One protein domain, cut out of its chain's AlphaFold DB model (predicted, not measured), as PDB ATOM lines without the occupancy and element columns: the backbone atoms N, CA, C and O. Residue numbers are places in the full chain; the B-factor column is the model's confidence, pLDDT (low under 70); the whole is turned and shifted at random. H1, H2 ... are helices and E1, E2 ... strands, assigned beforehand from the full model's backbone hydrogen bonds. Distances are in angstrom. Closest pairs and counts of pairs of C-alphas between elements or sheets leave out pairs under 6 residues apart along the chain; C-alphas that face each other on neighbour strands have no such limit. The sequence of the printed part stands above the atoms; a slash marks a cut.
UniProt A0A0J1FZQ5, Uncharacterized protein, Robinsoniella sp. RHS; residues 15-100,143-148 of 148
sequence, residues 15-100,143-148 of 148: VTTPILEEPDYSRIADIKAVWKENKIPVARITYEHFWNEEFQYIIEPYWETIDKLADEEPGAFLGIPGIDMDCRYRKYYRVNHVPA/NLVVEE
ATOM      1  N   VAL A  15     212.479 151.311 191.434       94.62
ATOM      2  CA  VAL A  15     213.676 151.889 190.786       94.62
ATOM      3  C   VAL A  15     213.341 153.080 189.876       94.62
ATOM      4  O   VAL A  15     214.204 153.897 189.567       94.62
ATOM      5  N   THR A  16     212.099 153.191 189.415       95.31
ATOM      6  CA  THR A  16     211.644 154.257 188.502       95.31
ATOM      7  C   THR A  16     210.666 155.229 189.158       95.31
ATOM      8  O   THR A  16     210.209 156.162 188.500       95.31
ATOM      9  N   THR A  17     210.350 155.024 190.439       96.88
ATOM     10  CA  THR A  17     209.459 155.889 191.216       96.88
ATOM     11  C   THR A  17     210.296 156.958 191.903       96.88
ATOM     12  O   THR A  17     211.086 156.595 192.764       96.88
ATOM     13  N   PRO A  18     210.169 158.243 191.531       97.00
ATOM     14  CA  PRO A  18     211.033 159.293 192.056       97.00
ATOM     15  C   PRO A  18     210.829 159.512 193.554       97.00
ATOM     16  O   PRO A  18     209.696 159.510 194.042       97.00
ATOM     17  N   ILE A  19     211.923 159.804 194.250       96.81
ATOM     18  CA  ILE A  19     211.894 160.421 195.573       96.81
ATOM     19  C   ILE A  19     211.573 161.904 195.364       96.81
ATOM     20  O   ILE A  19     212.199 162.577 194.541       96.81
ATOM     21  N   LEU A  20     210.543 162.388 196.061       94.75
ATOM     22  CA  LEU A  20     210.025 163.761 195.941       94.75
ATOM     23  C   LEU A  20     210.379 164.640 197.151       94.75
ATOM     24  O   LEU A  20     209.912 165.775 197.241       94.75
ATOM     25  N   GLU A  21     211.154 164.101 198.091       95.62
ATOM     26  CA  GLU A  21     211.684 164.831 199.242       95.62
ATOM     27  C   GLU A  21     212.776 165.824 198.811       95.62
ATOM     28  O   GLU A  21     213.272 165.782 197.683       95.62
ATOM     29  N   GLU A  22     213.145 166.742 199.703       96.56
ATOM     30  CA  GLU A  22     214.270 167.647 199.465       96.56
ATOM     31  C   GLU A  22     215.592 166.882 199.662       96.56
ATOM     32  O   GLU A  22     215.765 166.241 200.702       96.56
ATOM     33  N   PRO A  23     216.520 166.904 198.687       97.44
ATOM     34  CA  PRO A  23     217.804 166.234 198.834       97.44
ATOM     35  C   PRO A  23     218.726 167.018 199.776       97.44
ATOM     36  O   PRO A  23     218.826 168.241 199.683       97.44
ATOM     37  N   ASP A  24     219.486 166.313 200.616       96.81
ATOM     38  CA  ASP A  24     220.551 166.933 201.423       96.81
ATOM     39  C   ASP A  24     221.718 167.393 200.548       96.81
ATOM     40  O   ASP A  24     222.451 168.332 200.867       96.81
ATOM     41  N   TYR A  25     221.928 166.668 199.452       94.44
ATOM     42  CA  TYR A  25     223.027 166.875 198.537       94.44
ATOM     43  C   TYR A  25     222.593 166.560 197.112       94.44
ATOM     44  O   TYR A  25     222.003 165.514 196.843       94.44
ATOM     45  N   SER A  26     222.952 167.446 196.188       96.12
ATOM     46  CA  SER A  26     222.748 167.242 194.760       96.12
ATOM     47  C   SER A  26     224.014 167.557 193.977       96.12
ATOM     48  O   SER A  26     224.690 168.550 194.261       96.12
ATOM     49  N   ARG A  27     224.281 166.774 192.935       95.94
ATOM     50  CA  ARG A  27     225.319 167.049 191.939       95.94
ATOM     51  C   ARG A  27     224.733 166.939 190.544       95.94
ATOM     52  O   ARG A  27     223.938 166.046 190.275       95.94
ATOM     53  N   ILE A  28     225.147 167.833 189.656       97.56
ATOM     54  CA  ILE A  28     224.641 167.920 188.289       97.56
ATOM     55  C   ILE A  28     225.827 167.885 187.335       97.56
ATOM     56  O   ILE A  28     226.831 168.541 187.586       97.56
ATOM     57  N   ALA A  29     225.686 167.148 186.240       97.50
ATOM     58  CA  ALA A  29     226.604 167.184 185.111       97.50
ATOM     59  C   ALA A  29     225.833 167.004 183.795       97.50
ATOM     60  O   ALA A  29     224.668 166.596 183.786       97.50
ATOM     61  N   ASP A  30     226.489 167.267 182.672       98.00
ATOM     62  CA  ASP A  30     225.975 166.989 181.336       98.00
ATOM     63  C   ASP A  30     226.606 165.719 180.760       98.00
ATOM     64  O   ASP A  30     227.827 165.552 180.723       98.00
ATOM     65  N   ILE A  31     225.758 164.852 180.214       97.19
ATOM     66  CA  ILE A  31     226.158 163.802 179.285       97.19
ATOM     67  C   ILE A  31     226.338 164.459 177.916       97.19
ATOM     68  O   ILE A  31     225.390 165.017 177.352       97.19
ATOM     69  N   LYS A  32     227.547 164.374 177.361       96.56
ATOM     70  CA  LYS A  32     227.900 164.982 176.073       96.56
ATOM     71  C   LYS A  32     228.337 163.914 175.076       96.56
ATOM     72  O   LYS A  32     229.168 163.067 175.393       96.56
ATOM     73  N   ALA A  33     227.813 163.979 173.858       95.88
ATOM     74  CA  ALA A  33     228.284 163.185 172.735       95.88
ATOM     75  C   ALA A  33     229.512 163.845 172.099       95.88
ATOM     76  O   ALA A  33     229.501 165.039 171.791       95.88
ATOM     77  N   VAL A  34     230.584 163.077 171.912       94.44
ATOM     78  CA  VAL A  34     231.818 163.554 171.283       94.44
ATOM     79  C   VAL A  34     231.787 163.244 169.791       94.44
ATOM     80  O   VAL A  34     231.901 162.086 169.387       94.44
ATOM     81  N   TRP A  35     231.676 164.276 168.959       94.25
ATOM     82  CA  TRP A  35     231.590 164.139 167.505       94.25
ATOM     83  C   TRP A  35     232.451 165.185 166.803       94.25
ATOM     84  O   TRP A  35     232.299 166.379 167.054       94.25
ATOM     85  N   LYS A  36     233.359 164.745 165.918       91.81
ATOM     86  CA  LYS A  36     234.261 165.625 165.144       91.81
ATOM     87  C   LYS A  36     234.920 166.712 166.020       91.81
ATOM     88  O   LYS A  36     234.799 167.894 165.727       91.81
ATOM     89  N   GLU A  37     235.538 166.302 167.130       88.81
ATOM     90  CA  GLU A  37     236.193 167.174 168.131       88.81
ATOM     91  C   GLU A  37     235.260 168.075 168.967       88.81
ATOM     92  O   GLU A  37     235.705 168.674 169.944       88.81
ATOM     93  N   ASN A  38     233.960 168.107 168.670       93.06
ATOM     94  CA  ASN A  38     232.967 168.831 169.456       93.06
ATOM     95  C   ASN A  38     232.384 167.950 170.562       93.06
ATOM     96  O   ASN A  38     232.235 166.737 170.398       93.06
ATOM     97  N   LYS A  39     232.011 168.578 171.679       95.31
ATOM     98  CA  LYS A  39     231.246 167.952 172.764       95.31
ATOM     99  C   LYS A  39     229.855 168.560 172.769       95.31
ATOM    100  O   LYS A  39     229.705 169.753 173.020       95.31
ATOM    101  N   ILE A  40     228.859 167.747 172.455       96.88
ATOM    102  CA  ILE A  40     227.487 168.199 172.239       96.88
ATOM    103  C   ILE A  40     226.636 167.668 173.393       96.88
ATOM    104  O   ILE A  40     226.520 166.449 173.521       96.88
ATOM    105  N   PRO A  41     226.068 168.528 174.254       97.50
ATOM    106  CA  PRO A  41     225.216 168.080 175.350       97.50
ATOM    107  C   PRO A  41     223.982 167.352 174.821       97.50
ATOM    108  O   PRO A  41     223.243 167.891 174.000       97.50
ATOM    109  N   VAL A  42     223.742 166.135 175.305       98.06
ATOM    110  CA  VAL A  42     222.587 165.307 174.915       98.06
ATOM    111  C   VAL A  42     221.655 165.012 176.083       98.06
ATOM    112  O   VAL A  42     220.486 164.718 175.856       98.06
ATOM    113  N   ALA A  43     222.123 165.119 177.324       98.44
ATOM    114  CA  ALA A  43     221.268 165.044 178.502       98.44
ATOM    115  C   ALA A  43     221.928 165.716 179.703       98.44
ATOM    116  O   ALA A  43     223.152 165.703 179.816       98.44
ATOM    117  N   ARG A  44     221.113 166.190 180.641       98.56
ATOM    118  CA  ARG A  44     221.540 166.423 182.020       98.56
ATOM    119  C   ARG A  44     221.488 165.115 182.796       98.56
ATOM    120  O   ARG A  44     220.563 164.325 182.603       98.56
ATOM    121  N   ILE A  45     222.432 164.905 183.701       98.31
ATOM    122  CA  ILE A  45     222.347 163.886 184.742       98.31
ATOM    123  C   ILE A  45     222.504 164.546 186.112       98.31
ATOM    124  O   ILE A  45     223.490 165.226 186.387       98.31
ATOM    125  N   THR A  46     221.513 164.331 186.964       98.31
ATOM    126  CA  THR A  46     221.479 164.817 188.342       98.31
ATOM    127  C   THR A  46     221.569 163.622 189.277       98.31
ATOM    128  O   THR A  46     220.846 162.647 189.091       98.31
ATOM    129  N   TYR A  47     222.454 163.692 190.261       98.19
ATOM    130  CA  TYR A  47     222.508 162.798 191.408       98.19
ATOM    131  C   TYR A  47     221.967 163.536 192.626       98.19
ATOM    132  O   TYR A  47     222.398 164.653 192.900       98.19
ATOM    133  N   GLU A  48     221.061 162.903 193.356       98.19
ATOM    134  CA  GLU A  48     220.482 163.404 194.599       98.19
ATOM    135  C   GLU A  48     220.661 162.355 195.693       98.19
ATOM    136  O   GLU A  48     220.460 161.165 195.447       98.19
ATOM    137  N   HIS A  49     221.046 162.800 196.885       97.44
ATOM    138  CA  HIS A  49     221.190 161.975 198.080       97.44
ATOM    139  C   HIS A  49     220.331 162.547 199.207       97.44
ATOM    140  O   HIS A  49     220.281 163.766 199.401       97.44
ATOM    141  N   PHE A  50     219.685 161.659 199.956       97.56
ATOM    142  CA  PHE A  50     218.699 161.985 200.978       97.56
ATOM    143  C   PHE A  50     219.172 161.553 202.371       97.56
ATOM    144  O   PHE A  50     220.102 160.758 202.531       97.56
ATOM    145  N   TRP A  51     218.500 162.072 203.394       95.56
ATOM    146  CA  TRP A  51     218.897 161.929 204.799       95.56
ATOM    147  C   TRP A  51     218.868 160.487 205.304       95.56
ATOM    148  O   TRP A  51     219.571 160.136 206.251       95.56
ATOM    149  N   ASN A  52     218.048 159.648 204.676       95.06
ATOM    150  CA  ASN A  52     217.858 158.236 204.987       95.06
ATOM    151  C   ASN A  52     218.816 157.312 204.207       95.06
ATOM    152  O   ASN A  52     218.566 156.111 204.145       95.06
ATOM    153  N   GLU A  53     219.888 157.866 203.627       93.81
ATOM    154  CA  GLU A  53     220.862 157.173 202.764       93.81
ATOM    155  C   GLU A  53     220.299 156.698 201.414       93.81
ATOM    156  O   GLU A  53     221.001 156.030 200.645       93.81
ATOM    157  N   GLU A  54     219.052 157.048 201.083       97.19
ATOM    158  CA  GLU A  54     218.544 156.848 199.733       97.19
ATOM    159  C   GLU A  54     219.205 157.819 198.758       97.19
ATOM    160  O   GLU A  54     219.698 158.895 199.111       97.19
ATOM    161  N   PHE A  55     219.201 157.436 197.487       97.44
ATOM    162  CA  PHE A  55     219.711 158.275 196.417       97.44
ATOM    163  C   PHE A  55     218.923 158.062 195.133       97.44
ATOM    164  O   PHE A  55     218.312 157.013 194.912       97.44
ATOM    165  N   GLN A  56     218.984 159.034 194.231       98.19
ATOM    166  CA  GLN A  56     218.462 158.865 192.883       98.19
ATOM    167  C   GLN A  56     219.325 159.533 191.827       98.19
ATOM    168  O   GLN A  56     219.973 160.549 192.062       98.19
ATOM    169  N   TYR A  57     219.288 158.955 190.630       98.25
ATOM    170  CA  TYR A  57     219.756 159.605 189.419       98.25
ATOM    171  C   TYR A  57     218.567 160.032 188.564       98.25
ATOM    172  O   TYR A  57     217.632 159.254 188.350       98.25
ATOM    173  N   ILE A  58     218.641 161.245 188.031       98.38
ATOM    174  CA  ILE A  58     217.663 161.822 187.114       98.38
ATOM    175  C   ILE A  58     218.393 162.153 185.820       98.38
ATOM    176  O   ILE A  58     219.281 163.001 185.808       98.38
ATOM    177  N   ILE A  59     218.034 161.481 184.731       98.50
ATOM    178  CA  ILE A  59     218.558 161.782 183.396       98.50
ATOM    179  C   ILE A  59     217.485 162.556 182.633       98.50
ATOM    180  O   ILE A  59     216.380 162.047 182.437       98.50
ATOM    181  N   GLU A  60     217.810 163.771 182.196       98.44
ATOM    182  CA  GLU A  60     216.917 164.670 181.458       98.44
ATOM    183  C   GLU A  60     217.474 164.886 180.043       98.44
ATOM    184  O   GLU A  60     218.383 165.703 179.860       98.44
ATOM    185  N   PRO A  61     217.002 164.140 179.026       98.31
ATOM    186  CA  PRO A  61     217.524 164.282 177.674       98.31
ATOM    187  C   PRO A  61     217.182 165.634 177.050       98.31
ATOM    188  O   PRO A  61     216.045 166.109 177.110       98.31
ATOM    189  N   TYR A  62     218.158 166.222 176.366       98.00
ATOM    190  CA  TYR A  62     217.979 167.419 175.555       98.00
ATOM    191  C   TYR A  62     217.400 167.022 174.196       98.00
ATOM    192  O   TYR A  62     218.112 166.934 173.199       98.00
ATOM    193  N   TRP A  63     216.095 166.746 174.174       96.88
ATOM    194  CA  TRP A  63     215.394 166.218 173.002       96.88
ATOM    195  C   TRP A  63     215.567 167.064 171.741       96.88
ATOM    196  O   TRP A  63     215.789 166.500 170.678       96.88
ATOM    197  N   GLU A  64     215.554 168.393 171.855       95.44
ATOM    198  CA  GLU A  64     215.809 169.283 170.714       95.44
ATOM    199  C   GLU A  64     217.209 169.071 170.122       95.44
ATOM    200  O   GLU A  64     217.366 168.970 168.906       95.44
ATOM    201  N   THR A  65     218.230 168.943 170.978       96.56
ATOM    202  CA  THR A  65     219.601 168.658 170.541       96.56
ATOM    203  C   THR A  65     219.716 167.260 169.945       96.56
ATOM    204  O   THR A  65     220.357 167.088 168.913       96.56
ATOM    205  N   ILE A  66     219.086 166.262 170.569       96.69
ATOM    206  CA  ILE A  66     219.089 164.873 170.093       96.69
ATOM    207  C   ILE A  66     218.429 164.770 168.714       96.69
ATOM    208  O   ILE A  66     218.995 164.142 167.823       96.69
ATOM    209  N   ASP A  67     217.269 165.401 168.525       95.00
ATOM    210  CA  ASP A  67     216.547 165.391 167.251       95.00
ATOM    211  C   ASP A  67     217.368 166.087 166.161       95.00
ATOM    212  O   ASP A  67     217.535 165.552 165.068       95.00
ATOM    213  N   LYS A  68     217.980 167.233 166.483       94.75
ATOM    214  CA  LYS A  68     218.880 167.927 165.558       94.75
ATOM    215  C   LYS A  68     220.081 167.062 165.160       94.75
ATOM    216  O   LYS A  68     220.440 167.024 163.988       94.75
ATOM    217  N   LEU A  69     220.697 166.359 166.113       94.69
ATOM    218  CA  LEU A  69     221.801 165.439 165.828       94.69
ATOM    219  C   LEU A  69     221.363 164.274 164.943       94.69
ATOM    220  O   LEU A  69     222.108 163.889 164.046       94.69
ATOM    221  N   ALA A  70     220.170 163.726 165.176       93.50
ATOM    222  CA  ALA A  70     219.624 162.656 164.352       93.50
ATOM    223  C   ALA A  70     219.391 163.105 162.897       93.50
ATOM    224  O   ALA A  70     219.632 162.319 161.979       93.50
ATOM    225  N   ASP A  71     218.977 164.359 162.694       93.69
ATOM    226  CA  ASP A  71     218.688 164.930 161.375       93.69
ATOM    227  C   ASP A  71     219.956 165.360 160.620       93.69
ATOM    228  O   ASP A  71     220.096 165.089 159.425       93.69
ATOM    229  N   GLU A  72     220.873 166.053 161.301       94.06
ATOM    230  CA  GLU A  72     222.013 166.733 160.669       94.06
ATOM    231  C   GLU A  72     223.305 165.907 160.693       94.06
ATOM    232  O   GLU A  72     224.118 165.997 159.772       94.06
ATOM    233  N   GLU A  73     223.512 165.089 161.728       93.25
ATOM    234  CA  GLU A  73     224.747 164.329 161.940       93.25
ATOM    235  C   GLU A  73     224.451 162.870 162.349       93.25
ATOM    236  O   GLU A  73     224.802 162.444 163.459       93.25
ATOM    237  N   PRO A  74     223.824 162.060 161.466       87.56
ATOM    238  CA  PRO A  74     223.493 160.673 161.776       87.56
ATOM    239  C   PRO A  74     224.727 159.885 162.238       87.56
ATOM    240  O   PRO A  74     225.732 159.801 161.532       87.56
ATOM    241  N   GLY A  75     224.649 159.297 163.432       89.44
ATOM    242  CA  GLY A  75     225.753 158.568 164.068       89.44
ATOM    243  C   GLY A  75     226.515 159.357 165.138       89.44
ATOM    244  O   GLY A  75     227.271 158.749 165.893       89.44
ATOM    245  N   ALA A  76     226.276 160.666 165.274       93.12
ATOM    246  CA  ALA A  76     226.851 161.464 166.358       93.12
ATOM    247  C   ALA A  76     226.351 161.040 167.748       93.12
ATOM    248  O   ALA A  76     227.063 161.228 168.732       93.12
ATOM    249  N   PHE A  77     225.154 160.458 167.834       95.19
ATOM    250  CA  PHE A  77     224.556 159.978 169.074       95.19
ATOM    251  C   PHE A  77     223.772 158.685 168.826       95.19
ATOM    252  O   PHE A  77     222.913 158.635 167.950       95.19
ATOM    253  N   LEU A  78     224.075 157.642 169.604       92.62
ATOM    254  CA  LEU A  78     223.476 156.304 169.469       92.62
ATOM    255  C   LEU A  78     222.497 155.961 170.607       92.62
ATOM    256  O   LEU A  78     222.003 154.839 170.677       92.62
ATOM    257  N   GLY A  79     222.217 156.918 171.495       94.94
ATOM    258  CA  GLY A  79     221.430 156.712 172.711       94.94
ATOM    259  C   GLY A  79     222.285 156.640 173.977       94.94
ATOM    260  O   GLY A  79     223.515 156.605 173.925       94.94
ATOM    261  N   ILE A  80     221.618 156.634 175.134       95.88
ATOM    262  CA  ILE A  80     222.260 156.499 176.449       95.88
ATOM    263  C   ILE A  80     222.085 155.048 176.925       95.88
ATOM    264  O   ILE A  80     220.948 154.590 177.057       95.88
ATOM    265  N   PRO A  81     223.171 154.306 177.218       94.69
ATOM    266  CA  PRO A  81     223.085 152.944 177.735       94.69
ATOM    267  C   PRO A  81     222.136 152.781 178.930       94.69
ATOM    268  O   PRO A  81     222.260 153.453 179.955       94.69
ATOM    269  N   GLY A  82     221.203 151.834 178.808       92.94
ATOM    270  CA  GLY A  82     220.196 151.544 179.832       92.94
ATOM    271  C   GLY A  82     218.987 152.487 179.837       92.94
ATOM    272  O   GLY A  82     218.179 152.405 180.766       92.94
ATOM    273  N   ILE A  83     218.857 153.358 178.831       94.75
ATOM    274  CA  ILE A  83     217.706 154.241 178.613       94.75
ATOM    275  C   ILE A  83     217.021 153.865 177.300       94.75
ATOM    276  O   ILE A  83     217.656 153.815 176.249       94.75
ATOM    277  N   ASP A  84     215.714 153.617 177.369       94.44
ATOM    278  CA  ASP A  84     214.880 153.467 176.180       94.44
ATOM    279  C   ASP A  84     214.513 154.856 175.647       94.44
ATOM    280  O   ASP A  84     213.614 155.521 176.162       94.44
ATOM    281  N   MET A  85     215.249 155.307 174.631       93.75
ATOM    282  CA  MET A  85     215.071 156.635 174.046       93.75
ATOM    283  C   MET A  85     213.781 156.753 173.217       93.75
ATOM    284  O   MET A  85     213.332 157.875 172.974       93.75
ATOM    285  N   ASP A  86     213.159 155.639 172.810       93.31
ATOM    286  CA  ASP A  86     211.907 155.661 172.044       93.31
ATOM    287  C   ASP A  86     210.708 156.091 172.894       93.31
ATOM    288  O   ASP A  86     209.767 156.679 172.359       93.31
ATOM    289  N   CYS A  87     210.770 155.880 174.214       93.38
ATOM    290  CA  CYS A  87     209.754 156.348 175.158       93.38
ATOM    291  C   CYS A  87     209.627 157.880 175.214       93.38
ATOM    292  O   CYS A  87     208.571 158.398 175.562       93.38
ATOM    293  N   ARG A  88     210.711 158.602 174.906       95.00
ATOM    294  CA  ARG A  88     210.787 160.072 174.939       95.00
ATOM    295  C   ARG A  88     210.302 160.729 176.232       95.00
ATOM    296  O   ARG A  88     209.620 161.755 176.213       95.00
ATOM    297  N   TYR A  89     210.703 160.171 177.371       96.62
ATOM    298  CA  TYR A  89     210.411 160.800 178.652       96.62
ATOM    299  C   TYR A  89     211.205 162.092 178.859       96.62
ATOM    300  O   TYR A  89     212.369 162.204 178.468       96.62
ATOM    301  N   ARG A  90     210.585 163.061 179.533       96.94
ATOM    302  CA  ARG A  90     211.252 164.279 180.009       96.94
ATOM    303  C   ARG A  90     212.346 163.960 181.030       96.94
ATOM    304  O   ARG A  90     213.409 164.568 180.990       96.94
ATOM    305  N   LYS A  91     212.079 163.002 181.921       97.81
ATOM    306  CA  LYS A  91     212.983 162.561 182.989       97.81
ATOM    307  C   LYS A  91     212.988 161.042 183.086       97.81
ATOM    308  O   LYS A  91     211.927 160.424 183.097       97.81
ATOM    309  N   TYR A  92     214.172 160.453 183.202       97.75
ATOM    310  CA  TYR A  92     214.361 159.037 183.504       97.75
ATOM    311  C   TYR A  92     214.960 158.906 184.899       97.75
ATOM    312  O   TYR A  92     216.076 159.363 185.141       97.75
ATOM    313  N   TYR A  93     214.226 158.254 185.795       97.69
ATOM    314  CA  TYR A  93     214.630 158.063 187.184       97.69
ATOM    315  C   TYR A  93     215.316 156.712 187.396       97.69
ATOM    316  O   TYR A  93     214.921 155.698 186.806       97.69
ATOM    317  N   ARG A  94     216.344 156.699 188.244       97.69
ATOM    318  CA  ARG A  94     216.967 155.498 188.815       97.69
ATOM    319  C   ARG A  94     217.138 155.714 190.315       97.69
ATOM    320  O   ARG A  94     218.115 156.320 190.743       97.69
ATOM    321  N   VAL A  95     216.162 155.252 191.085       98.00
ATOM    322  CA  VAL A  95     216.129 155.352 192.547       98.00
ATOM    323  C   VAL A  95     216.815 154.144 193.165       98.00
ATOM    324  O   VAL A  95     216.581 153.010 192.738       98.00
ATOM    325  N   ASN A  96     217.710 154.401 194.121       97.25
ATOM    326  CA  ASN A  96     218.544 153.423 194.822       97.25
ATOM    327  C   ASN A  96     219.268 152.446 193.877       97.25
ATOM    328  O   ASN A  96     219.544 151.289 194.208       97.25
ATOM    329  N   HIS A  97     219.571 152.908 192.662       95.69
ATOM    330  CA  HIS A  97     220.160 152.098 191.609       95.69
ATOM    331  C   HIS A  97     221.111 152.933 190.754       95.69
ATOM    332  O   HIS A  97     220.723 153.954 190.190       95.69
ATOM    333  N   VAL A  98     222.356 152.479 190.615       95.62
ATOM    334  CA  VAL A  98     223.341 153.155 189.762       95.62
ATOM    335  C   VAL A  98     223.015 152.862 188.288       95.62
ATOM    336  O   VAL A  98     222.939 151.691 187.912       95.62
ATOM    337  N   PRO A  99     222.830 153.880 187.424       95.69
ATOM    338  CA  PRO A  99     222.542 153.682 186.009       95.69
ATOM    339  C   PRO A  99     223.593 152.816 185.306       95.69
ATOM    340  O   PRO A  99     224.795 152.983 185.523       95.69
ATOM    341  N   ALA A 100     223.154 151.967 184.370       93.44
ATOM    342  CA  ALA A 100     224.053 151.175 183.523       93.44
ATOM    343  C   ALA A 100     225.078 152.053 182.782       93.44
ATOM    344  O   ALA A 100     226.242 151.673 182.664       93.44
ATOM    345  N   ASN A 143     230.340 157.177 172.214       91.62
ATOM    346  CA  ASN A 143     231.157 158.382 172.212       91.62
ATOM    347  C   ASN A 143     230.764 159.369 173.323       91.62
ATOM    348  O   ASN A 143     230.998 160.569 173.169       91.62
ATOM    349  N   LEU A 144     230.167 158.900 174.423       94.69
ATOM    350  CA  LEU A 144     229.661 159.763 175.490       94.69
ATOM    351  C   LEU A 144     230.720 160.049 176.566       94.69
ATOM    352  O   LEU A 144     231.485 159.165 176.957       94.69
ATOM    353  N   VAL A 145     230.711 161.277 177.080       94.25
ATOM    354  CA  VAL A 145     231.458 161.730 178.269       94.25
ATOM    355  C   VAL A 145     230.520 162.432 179.247       94.25
ATOM    356  O   VAL A 145     229.409 162.805 178.864       94.25
ATOM    357  N   VAL A 146     230.968 162.623 180.487       94.62
ATOM    358  CA  VAL A 146     230.249 163.394 181.510       94.62
ATOM    359  C   VAL A 146     231.120 164.555 181.962       94.62
ATOM    360  O   VAL A 146     232.296 164.354 182.251       94.62
ATOM    361  N   GLU A 147     230.556 165.758 181.995       92.69
ATOM    362  CA  GLU A 147     231.268 166.984 182.371       92.69
ATOM    363  C   GLU A 147     230.328 167.965 183.073       92.69
ATOM    364  O   GLU A 147     229.160 168.048 182.694       92.69
ATOM    365  N   GLU A 148     230.849 168.722 184.041       85.94
ATOM    366  CA  GLU A 148     230.165 169.894 184.617       85.94
ATOM    367  C   GLU A 148     230.033 171.061 183.616       85.94
ATOM    368  O   GLU A 148     230.809 171.128 182.623       85.94
TER     369      GLU A 148
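Overview. This is residues 15 to 100 and 143 to 148 of the 148 residues of an uncharacterized protein of Robinsoniella sp. RHS (UniProt A0A0J1FZQ5). The domain is one long, strongly twisted antiparallel sheet, with the long hairpin of E1 and E2 and the shorter E3 beside it as its body, and two short strands, E4 and E5, at its edges. The helix H1 follows E3 near one end of the long axis and only grazes the sheet, and a long stretch with no named element, residues 73 to 91, leads back from H1 to E4. The printed part has 92 residues, with five named strands and one named helix in the order E1 E2 E3 H1 E4 E5; the sheet runs E4 E3 E2 E1 E5, and the class is mixed, helices and strands. The whole is compact, with a radius of gyration of the C-alphas of 14.1 A, yet elongated in outline, spanning 45 by 26 by 20 A.

Along the chain. E2, residues 38 to 49, is the longest strand by residues and measures 31.7 A from first to last C-alpha; it bends by 59 degrees at residue 42. E1, residues 25 to 35, measures 32.3 A and begins at C-alpha 25, at (223.027, 166.875, 198.537). E3, residues 55 to 61, measures 19.8 A. E4 is residues 92 to 95, 9.9 A, and E5 is residues 144 to 147, 10.1 A, ending at C-alpha 147, at (231.268, 166.984, 182.371). H1, residues 63 to 72, measures 14.0 A and begins at C-alpha 63, at (215.394, 166.218, 173.002).

Arrangement. E1, E2 and E3 form a meander, each strand the antiparallel neighbour of the one before. In the hairpin of E1 and E2, at 160 degrees, N 29 and O 45 are 2.9 A apart, within hydrogen-bond range. In the hairpin of E2 and E3, at 153 degrees, N 46 and O 58 are 2.8 A apart. The edge strand E4 is antiparallel to E3 at 172 degrees, with N 92 and O 59 at 2.8 A. The other edge strand, E5, is antiparallel to E1 at 138 degrees, with N 30 and O 147 at 2.8 A. From edge to edge the strands' lines turn by 69 degrees. H1 only grazes the sheet with its residues 63 to 69; its closest C-alphas to E2 are those of Ile 66 and Val 42, 6.0 A apart. In H1 every O i to N i+4 pair is within hydrogen-bond range. E1 and E4 are apart, and so are E3 and E5.

Size, cuts and confidence. The two C-alphas farthest apart, those of Asn 52 and Glu 72, are 45.3 A from each other. Residues 101 to 142 are not printed, and C-alphas 100 and 143 are 15.2 A apart across this cut, which falls in the link from E4 to E5. The link from H1 to E4 is long, with 19 residues. The mean pLDDT of the printed part is 95.6, and no printed residue is under 70.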